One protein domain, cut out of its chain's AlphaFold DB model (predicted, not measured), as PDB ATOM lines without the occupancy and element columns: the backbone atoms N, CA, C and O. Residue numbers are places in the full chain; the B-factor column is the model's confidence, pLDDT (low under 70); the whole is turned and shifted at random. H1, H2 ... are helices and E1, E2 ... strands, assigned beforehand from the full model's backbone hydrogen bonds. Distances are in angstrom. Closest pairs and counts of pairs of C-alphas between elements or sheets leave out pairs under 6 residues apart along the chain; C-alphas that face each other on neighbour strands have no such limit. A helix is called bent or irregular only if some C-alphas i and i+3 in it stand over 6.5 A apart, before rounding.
ATOM      1  N   PRO A  11     126.543 130.352 235.298       84.62
ATOM      2  CA  PRO A  11     127.553 129.575 235.983       84.62
ATOM      3  C   PRO A  11     127.278 128.082 235.837       84.62
ATOM      4  O   PRO A  11     126.141 127.627 235.964       84.62
ATOM      5  N   VAL A  12     128.336 127.316 235.600       88.56
ATOM      6  CA  VAL A  12     128.290 125.855 235.590       88.56
ATOM      7  C   VAL A  12     128.910 125.354 236.882       88.56
ATOM      8  O   VAL A  12     130.062 125.672 237.176       88.56
ATOM      9  N   GLU A  13     128.149 124.580 237.646       91.19
ATOM     10  CA  GLU A  13     128.612 123.973 238.894       91.19
ATOM     11  C   GLU A  13     129.282 122.617 238.654       91.19
ATOM     12  O   GLU A  13     128.951 121.914 237.696       91.19
ATOM     13  N   ASN A  14     130.185 122.229 239.558       89.69
ATOM     14  CA  ASN A  14     130.863 120.929 239.568       89.69
ATOM     15  C   ASN A  14     131.496 120.579 238.212       89.69
ATOM     16  O   ASN A  14     131.388 119.453 237.712       89.69
ATOM     17  N   TYR A  15     132.128 121.568 237.580       88.12
ATOM     18  CA  TYR A  15     132.695 121.408 236.254       88.12
ATOM     19  C   TYR A  15     134.078 120.767 236.323       88.12
ATOM     20  O   TYR A  15     134.920 121.126 237.145       88.12
ATOM     21  N   LYS A  16     134.343 119.833 235.412       89.19
ATOM     22  CA  LYS A  16     135.634 119.162 235.310       89.19
ATOM     23  C   LYS A  16     136.170 119.273 233.898       89.19
ATOM     24  O   LYS A  16     135.503 118.874 232.946       89.19
ATOM     25  N   VAL A  17     137.406 119.746 233.777       87.50
ATOM     26  CA  VAL A  17     138.130 119.741 232.507       87.50
ATOM     27  C   VAL A  17     139.582 119.363 232.726       87.50
ATOM     28  O   VAL A  17     140.263 119.881 233.614       87.50
ATOM     29  N   SER A  18     140.067 118.435 231.898       84.00
ATOM     30  CA  SER A  18     141.391 117.836 232.063       84.00
ATOM     31  C   SER A  18     141.571 117.319 233.508       84.00
ATOM     32  O   SER A  18     140.740 116.550 233.997       84.00
ATOM     33  N   ASN A  19     142.615 117.770 234.202       84.69
ATOM     34  CA  ASN A  19     142.942 117.405 235.582       84.69
ATOM     35  C   ASN A  19     142.478 118.435 236.627       84.69
ATOM     36  O   ASN A  19     142.888 118.337 237.783       84.69
ATOM     37  N   LYS A  20     141.652 119.424 236.250       85.88
ATOM     38  CA  LYS A  20     141.131 120.440 237.175       85.88
ATOM     39  C   LYS A  20     139.629 120.245 237.399       85.88
ATOM     40  O   LYS A  20     138.858 120.091 236.451       85.88
ATOM     41  N   ASN A  21     139.242 120.255 238.670       91.44
ATOM     42  CA  ASN A  21     137.853 120.318 239.107       91.44
ATOM     43  C   ASN A  21     137.572 121.755 239.550       91.44
ATOM     44  O   ASN A  21     138.442 122.380 240.156       91.44
ATOM     45  N   PHE A  22     136.382 122.249 239.249       90.12
ATOM     46  CA  PHE A  22     135.927 123.575 239.622       90.12
ATOM     47  C   PHE A  22     134.549 123.467 240.266       90.12
ATOM     48  O   PHE A  22     133.663 122.803 239.723       90.12
ATOM     49  N   ASP A  23     134.352 124.164 241.379       91.00
ATOM     50  CA  ASP A  23     133.061 124.170 242.066       91.00
ATOM     51  C   ASP A  23     132.019 124.957 241.270       91.00
ATOM     52  O   ASP A  23     130.890 124.498 241.101       91.00
ATOM     53  N   LYS A  24     132.414 126.111 240.715       91.44
ATOM     54  CA  LYS A  24     131.571 126.955 239.867       91.44
ATOM     55  C   LYS A  24     132.420 127.752 238.877       91.44
ATOM     56  O   LYS A  24     133.419 128.365 239.252       91.44
ATOM     57  N   ILE A  25     132.025 127.751 237.604       90.94
ATOM     58  CA  ILE A  25     132.743 128.466 236.543       90.94
ATOM     59  C   ILE A  25     131.832 129.289 235.647       90.94
ATOM     60  O   ILE A  25     130.679 128.935 235.422       90.94
ATOM     61  N   LEU A  26     132.400 130.317 235.025       89.44
ATOM     62  CA  LEU A  26     131.907 130.866 233.764       89.44
ATOM     63  C   LEU A  26     132.760 130.325 232.619       89.44
ATOM     64  O   LEU A  26     133.980 130.190 232.751       89.44
ATOM     65  N   PHE A  27     132.119 130.046 231.489       88.00
ATOM     66  CA  PHE A  27     132.773 129.474 230.318       88.00
ATOM     67  C   PHE A  27     132.710 130.424 229.123       88.00
ATOM     68  O   PHE A  27     131.644 130.942 228.773       88.00
ATOM     69  N   ALA A  28     133.848 130.611 228.459       87.19
ATOM     70  CA  ALA A  28     133.935 131.414 227.250       87.19
ATOM     71  C   ALA A  28     134.834 130.749 226.200       87.19
ATOM     72  O   ALA A  28     135.963 130.364 226.497       87.19
ATOM     73  N   GLU A  29     134.366 130.682 224.954       85.44
ATOM     74  CA  GLU A  29     135.154 130.196 223.819       85.44
ATOM     75  C   GLU A  29     135.564 131.362 222.905       85.44
ATOM     76  O   GLU A  29     134.743 132.176 222.470       85.44
ATOM     77  N   TYR A  30     136.852 131.437 222.583       84.06
ATOM     78  CA  TYR A  30     137.384 132.299 221.540       84.06
ATOM     79  C   TYR A  30     137.625 131.494 220.268       84.06
ATOM     80  O   TYR A  30     138.352 130.505 220.302       84.06
ATOM     81  N   LYS A  31     137.090 131.956 219.134       80.94
ATOM     82  CA  LYS A  31     137.448 131.476 217.793       80.94
ATOM     83  C   LYS A  31     137.764 132.663 216.891       80.94
ATOM     84  O   LYS A  31     136.896 133.496 216.609       80.94
ATOM     85  N   GLY A  32     139.007 132.780 216.439       78.25
ATOM     86  CA  GLY A  32     139.407 133.912 215.612       78.25
ATOM     87  C   GLY A  32     140.909 134.111 215.501       78.25
ATOM     88  O   GLY A  32     141.681 133.167 215.543       78.25
ATOM     89  N   ASN A  33     141.314 135.366 215.318       80.12
ATOM     90  CA  ASN A  33     142.716 135.742 215.168       80.12
ATOM     91  C   ASN A  33     143.397 135.809 216.552       80.12
ATOM     92  O   ASN A  33     142.868 136.501 217.421       80.12
ATOM     93  N   PRO A  34     144.574 135.197 216.773       78.56
ATOM     94  CA  PRO A  34     145.282 135.261 218.057       78.56
ATOM     95  C   PRO A  34     145.488 136.685 218.606       78.56
ATOM     96  O   PRO A  34     145.390 136.914 219.810       78.56
ATOM     97  N   HIS A  35     145.678 137.688 217.743       80.38
ATOM     98  CA  HIS A  35     145.814 139.092 218.156       80.38
ATOM     99  C   HIS A  35     144.538 139.666 218.804       80.38
ATOM    100  O   HIS A  35     144.590 140.678 219.498       80.38
ATOM    101  N   GLY A  36     143.379 139.034 218.601       80.50
ATOM    102  CA  GLY A  36     142.113 139.431 219.213       80.50
ATOM    103  C   GLY A  36     141.880 138.872 220.620       80.50
ATOM    104  O   GLY A  36     140.888 139.257 221.243       80.50
ATOM    105  N   ILE A  37     142.763 138.008 221.140       82.75
ATOM    106  CA  ILE A  37     142.629 137.399 222.476       82.75
ATOM    107  C   ILE A  37     142.610 138.472 223.572       82.75
ATOM    108  O   ILE A  37     141.786 138.409 224.481       82.75
ATOM    109  N   GLN A  38     143.459 139.500 223.469       83.94
ATOM    110  CA  GLN A  38     143.511 140.563 224.477       83.94
ATOM    111  C   GLN A  38     142.186 141.336 224.564       83.94
ATOM    112  O   GLN A  38     141.673 141.577 225.657       83.94
ATOM    113  N   MET A  39     141.592 141.683 223.414       85.44
ATOM    114  CA  MET A  39     140.271 142.323 223.373       85.44
ATOM    115  C   MET A  39     139.182 141.401 223.933       85.44
ATOM    116  O   MET A  39     138.251 141.865 224.592       85.44
ATOM    117  N   PHE A  40     139.297 140.094 223.693       84.75
ATOM    118  CA  PHE A  40     138.376 139.107 224.245       84.75
ATOM    119  C   PHE A  40     138.472 139.028 225.775       84.75
ATOM    120  O   PHE A  40     137.439 139.126 226.431       84.75
ATOM    121  N   HIS A  41     139.679 138.980 226.351       85.06
ATOM    122  CA  HIS A  41     139.881 139.020 227.807       85.06
ATOM    123  C   HIS A  41     139.224 140.250 228.446       85.06
ATOM    124  O   HIS A  41     138.464 140.117 229.402       85.06
ATOM    125  N   GLN A  42     139.453 141.440 227.880       86.25
ATOM    126  CA  GLN A  42     138.852 142.681 228.384       86.25
ATOM    127  C   GLN A  42     137.320 142.648 228.342       86.25
ATOM    128  O   GLN A  42     136.659 143.171 229.238       86.25
ATOM    129  N   ARG A  43     136.737 142.045 227.299       86.38
ATOM    130  CA  ARG A  43     135.283 141.914 227.183       86.38
ATOM    131  C   ARG A  43     134.714 140.976 228.243       86.38
ATOM    132  O   ARG A  43     133.688 141.312 228.821       86.38
ATOM    133  N   ILE A  44     135.364 139.840 228.507       85.44
ATOM    134  CA  ILE A  44     134.906 138.917 229.551       85.44
ATOM    135  C   ILE A  44     134.997 139.568 230.927       85.44
ATOM    136  O   ILE A  44     134.021 139.529 231.668       85.44
ATOM    137  N   GLN A  45     136.111 140.235 231.237       83.94
ATOM    138  CA  GLN A  45     136.286 140.907 232.525       83.94
ATOM    139  C   GLN A  45     135.154 141.906 232.814       83.94
ATOM    140  O   GLN A  45     134.571 141.875 233.893       83.94
ATOM    141  N   LYS A  46     134.767 142.725 231.827       84.94
ATOM    142  CA  LYS A  46     133.640 143.661 231.974       84.94
ATOM    143  C   LYS A  46     132.312 142.968 232.275       84.94
ATOM    144  O   LYS A  46     131.487 143.512 233.002       84.94
ATOM    145  N   GLU A  47     132.069 141.798 231.696       83.44
ATOM    146  CA  GLU A  47     130.821 141.064 231.922       83.44
ATOM    147  C   GLU A  47     130.812 140.350 233.281       83.44
ATOM    148  O   GLU A  47     129.776 140.325 233.941       83.44
ATOM    149  N   VAL A  48     131.965 139.849 233.736       84.06
ATOM    150  CA  VAL A  48     132.150 139.334 235.102       84.06
ATOM    151  C   VAL A  48     131.857 140.432 236.130       84.06
ATOM    152  O   VAL A  48     131.038 140.225 237.024       84.06
ATOM    153  N   GLU A  49     132.445 141.620 235.949       85.12
ATOM    154  CA  GLU A  49     132.205 142.796 236.799       85.12
ATOM    155  C   GLU A  49     130.723 143.201 236.790       85.12
ATOM    156  O   GLU A  49     130.116 143.401 237.840       85.12
ATOM    157  N   LYS A  50     130.096 143.253 235.608       86.31
ATOM    158  CA  LYS A  50     128.674 143.594 235.454       86.31
ATOM    159  C   LYS A  50     127.737 142.616 236.167       86.31
ATOM    160  O   LYS A  50     126.659 143.014 236.606       86.31
ATOM    161  N   LYS A  51     128.109 141.339 236.238       84.94
ATOM    162  CA  LYS A  51     127.334 140.287 236.907       84.94
ATOM    163  C   LYS A  51     127.650 140.160 238.398       84.94
ATOM    164  O   LYS A  51     126.971 139.395 239.076       84.94
ATOM    165  N   ASN A  52     128.617 140.933 238.899       87.75
ATOM    166  CA  ASN A  52     129.067 140.912 240.287       87.75
ATOM    167  C   ASN A  52     129.533 139.515 240.740       87.75
ATOM    168  O   ASN A  52     129.260 139.099 241.865       87.75
ATOM    169  N   TYR A  53     130.202 138.782 239.846       87.50
ATOM    170  CA  TYR A  53     130.853 137.524 240.202       87.50
ATOM    171  C   TYR A  53     132.226 137.794 240.812       87.50
ATOM    172  O   TYR A  53     133.011 138.578 240.270       87.50
ATOM    173  N   ASN A  54     132.541 137.093 241.897       89.38
ATOM    174  CA  ASN A  54     133.863 137.139 242.506       89.38
ATOM    175  C   ASN A  54     134.756 136.097 241.838       89.38
ATOM    176  O   ASN A  54     134.541 134.904 242.022       89.38
ATOM    177  N   LEU A  55     135.755 136.530 241.065       88.69
ATOM    178  CA  LEU A  55     136.777 135.625 240.533       88.69
ATOM    179  C   LEU A  55     137.694 135.166 241.665       88.69
ATOM    180  O   LEU A  55     138.342 135.998 242.302       88.69
ATOM    181  N   ILE A  56     137.798 133.855 241.871       90.69
ATOM    182  CA  ILE A  56     138.640 133.283 242.934       90.69
ATOM    183  C   ILE A  56     140.002 132.798 242.430       90.69
ATOM    184  O   ILE A  56     140.913 132.553 243.220       90.69
ATOM    185  N   SER A  57     140.186 132.712 241.110       88.69
ATOM    186  CA  SER A  57     141.477 132.413 240.491       88.69
ATOM    187  C   SER A  57     141.652 133.137 239.153       88.69
ATOM    188  O   SER A  57     140.666 133.524 238.519       88.69
ATOM    189  N   PRO A  58     142.894 133.268 238.648       89.31
ATOM    190  CA  PRO A  58     143.121 133.601 237.245       89.31
ATOM    191  C   PRO A  58     142.390 132.613 236.315       89.31
ATOM    192  O   PRO A  58     142.213 131.447 236.697       89.31
ATOM    193  N   PRO A  59     141.984 133.041 235.104       88.56
ATOM    194  CA  PRO A  59     141.314 132.159 234.159       88.56
ATOM    195  C   PRO A  59     142.217 130.993 233.756       88.56
ATOM    196  O   PRO A  59     143.409 131.165 233.487       88.56
ATOM    197  N   TYR A  60     141.630 129.801 233.705       89.56
ATOM    198  CA  TYR A  60     142.278 128.615 233.166       89.56
ATOM    199  C   TYR A  60     141.993 128.541 231.667       89.56
ATOM    200  O   TYR A  60     140.833 128.548 231.263       89.56
ATOM    201  N   ASN A  61     143.043 128.475 230.848       88.38
ATOM    202  CA  ASN A  61     142.929 128.534 229.392       88.38
ATOM    203  C   ASN A  61     143.365 127.210 228.766       88.38
ATOM    204  O   ASN A  61     144.417 126.672 229.114       88.38
ATOM    205  N   ILE A  62     142.589 126.725 227.800       88.06
ATOM    206  CA  ILE A  62     142.935 125.573 226.967       88.06
ATOM    207  C   ILE A  62     143.054 126.046 225.526       88.06
ATOM    208  O   ILE A  62     142.128 126.631 224.968       88.06
ATOM    209  N   PHE A  63     144.215 125.795 224.928       85.69
ATOM    210  CA  PHE A  63     144.481 126.084 223.526       85.69
ATOM    211  C   PHE A  63     144.220 124.825 222.704       85.69
ATOM    212  O   PHE A  63     144.961 123.850 222.819       85.69
ATOM    213  N   ASN A  64     143.170 124.851 221.885       77.88
ATOM    214  CA  ASN A  64     142.725 123.674 221.134       77.88
ATOM    215  C   ASN A  64     143.592 123.393 219.895       77.88
ATOM    216  O   ASN A  64     143.645 122.258 219.431       77.88
ATOM    217  N   ASP A  65     144.321 124.397 219.398       72.88
ATOM    218  CA  ASP A  65     145.363 124.218 218.382       72.88
ATOM    219  C   ASP A  65     146.529 125.201 218.616       72.88
ATOM    220  O   ASP A  65     146.518 126.329 218.106       72.88
ATOM    221  N   PRO A  66     147.539 124.818 219.421       64.44
ATOM    222  CA  PRO A  66     148.657 125.699 219.750       64.44
ATOM    223  C   PRO A  66     149.574 125.982 218.548       64.44
ATOM    224  O   PRO A  66     150.292 126.980 218.559       64.44
ATOM    225  N   ASN A  67     149.536 125.163 217.489       62.97
ATOM    226  CA  ASN A  67     150.400 125.337 216.316       62.97
ATOM    227  C   ASN A  67     149.937 126.489 215.410       62.97
ATOM    228  O   ASN A  67     150.714 127.007 214.612       62.97
ATOM    229  N   ASN A  68     148.693 126.946 215.570       61.78
ATOM    230  CA  ASN A  68     148.139 128.079 214.828       61.78
ATOM    231  C   ASN A  68     148.414 129.443 215.478       61.78
ATOM    232  O   ASN A  68     147.957 130.469 214.973       61.78
ATOM    233  N   PHE A  69     149.179 129.482 216.573       60.72
ATOM    234  CA  PHE A  69     149.514 130.727 217.269       60.72
ATOM    235  C   PHE A  69     150.537 131.591 216.504       60.72
ATOM    236  O   PHE A  69     150.565 132.806 216.679       60.72
ATOM    237  N   THR A  70     151.366 130.993 215.636       56.66
ATOM    238  CA  THR A  70     152.561 131.629 215.042       56.66
ATOM    239  C   THR A  70     152.367 132.255 213.652       56.66
ATOM    240  O   THR A  70     153.342 132.484 212.943       56.66
ATOM    241  N   GLY A  71     151.140 132.619 213.261       50.81
ATOM    242  CA  GLY A  71     150.960 133.670 212.245       50.81
ATOM    243  C   GLY A  71     150.838 133.240 210.778       50.81
ATOM    244  O   GLY A  71     151.363 133.910 209.892       50.81
ATOM    245  N   GLY A  72     150.065 132.194 210.484       50.97
ATOM    246  CA  GLY A  72     149.408 132.086 209.177       50.97
ATOM    247  C   GLY A  72     148.108 132.894 209.195       50.97
ATOM    248  O   GLY A  72     147.215 132.571 209.972       50.97
ATOM    249  N   ASN A  73     147.976 133.927 208.351       52.38
ATOM    250  CA  ASN A  73     146.865 134.903 208.342       52.38
ATOM    251  C   ASN A  73     145.432 134.326 208.214       52.38
ATOM    252  O   ASN A  73     144.471 135.090 208.280       52.38
ATOM    253  N   ASN A  74     145.277 133.006 208.065       53.66
ATOM    254  CA  ASN A  74     144.008 132.323 207.814       53.66
ATOM    255  C   ASN A  74     143.722 131.139 208.756       53.66
ATOM    256  O   ASN A  74     142.732 130.443 208.542       53.66
ATOM    257  N   ASN A  75     144.545 130.887 209.780       58.69
ATOM    258  CA  ASN A  75     144.304 129.749 210.665       58.69
ATOM    259  C   ASN A  75     143.333 130.156 211.783       58.69
ATOM    260  O   ASN A  75     143.598 131.085 212.548       58.69
TER     261      ASN A  75
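AT A GLANCE: This is residues 11 to 75 of the 86 residues of an uncharacterized protein of Senegalia massiliensis (UniProt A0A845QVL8). A bent two-stranded hairpin, E1 and E2, stands at one end of a loose, flat model; E2 bends and runs on past E1 as a long arm, and the long helix H1 folds back beside that arm. The chain then returns through E3, a short strand near E2, to the small helix H2 and a tail at the far end. The printed part has 65 residues, in the order E1, E2, H1, E3, H2; the sheet E1 - E2 is antiparallel and the class is mixed, helices and strands. The radius of gyration of the C-alphas is 13.8 A, and the spans are 37 by 29 by 15 A.

HOW THE PARTS SIT: Begin with the hairpin of E1, residues 11 to 17, and E2, residues 20 to 32: N 14 and O 23 are 2.8 A apart, and N 25 and O 12 2.9 A, both within hydrogen-bond range. E2 bends by 121 degrees at residue 23. Look next at H1, residues 34 to 51; its closest C-alphas to E2 are those of Ile 37 and Tyr 30, 7.4 A apart. E3, residues 60 to 63, is near E2, pairs with no named strand and is apart from H1. H2, residues 66 to 70, is close to H1 but not clearly touching, the C-alphas of Phe 69 and Pro 34 being 6.3 A apart. In H1, 12 of 14 O i to N i+4 pairs are within hydrogen-bond range; in H2, 0 of 1, beside 1 of 2 O i to N i+3 pairs.

IN THESE COORDINATES: Find C-alpha 11 at (127.553, 129.575, 235.983), where E1 begins. E2 is 25.5 A long and H1 26.5 A, from C-alpha 34 at (145.282, 135.261, 218.057). H2 ends at C-alpha 70, (152.561, 131.629, 215.042). H1 and H2 are irregular, but only just: C-alphas 35 and 38 are 6.9 A apart, 67 and 70 6.8 A.

THE WHOLE: The C-alphas farthest apart, of Asn 52 and Gly 72, are 38.2 A apart. The printed part has no cut and no long link. Residues 66 to 75 have pLDDT under 70.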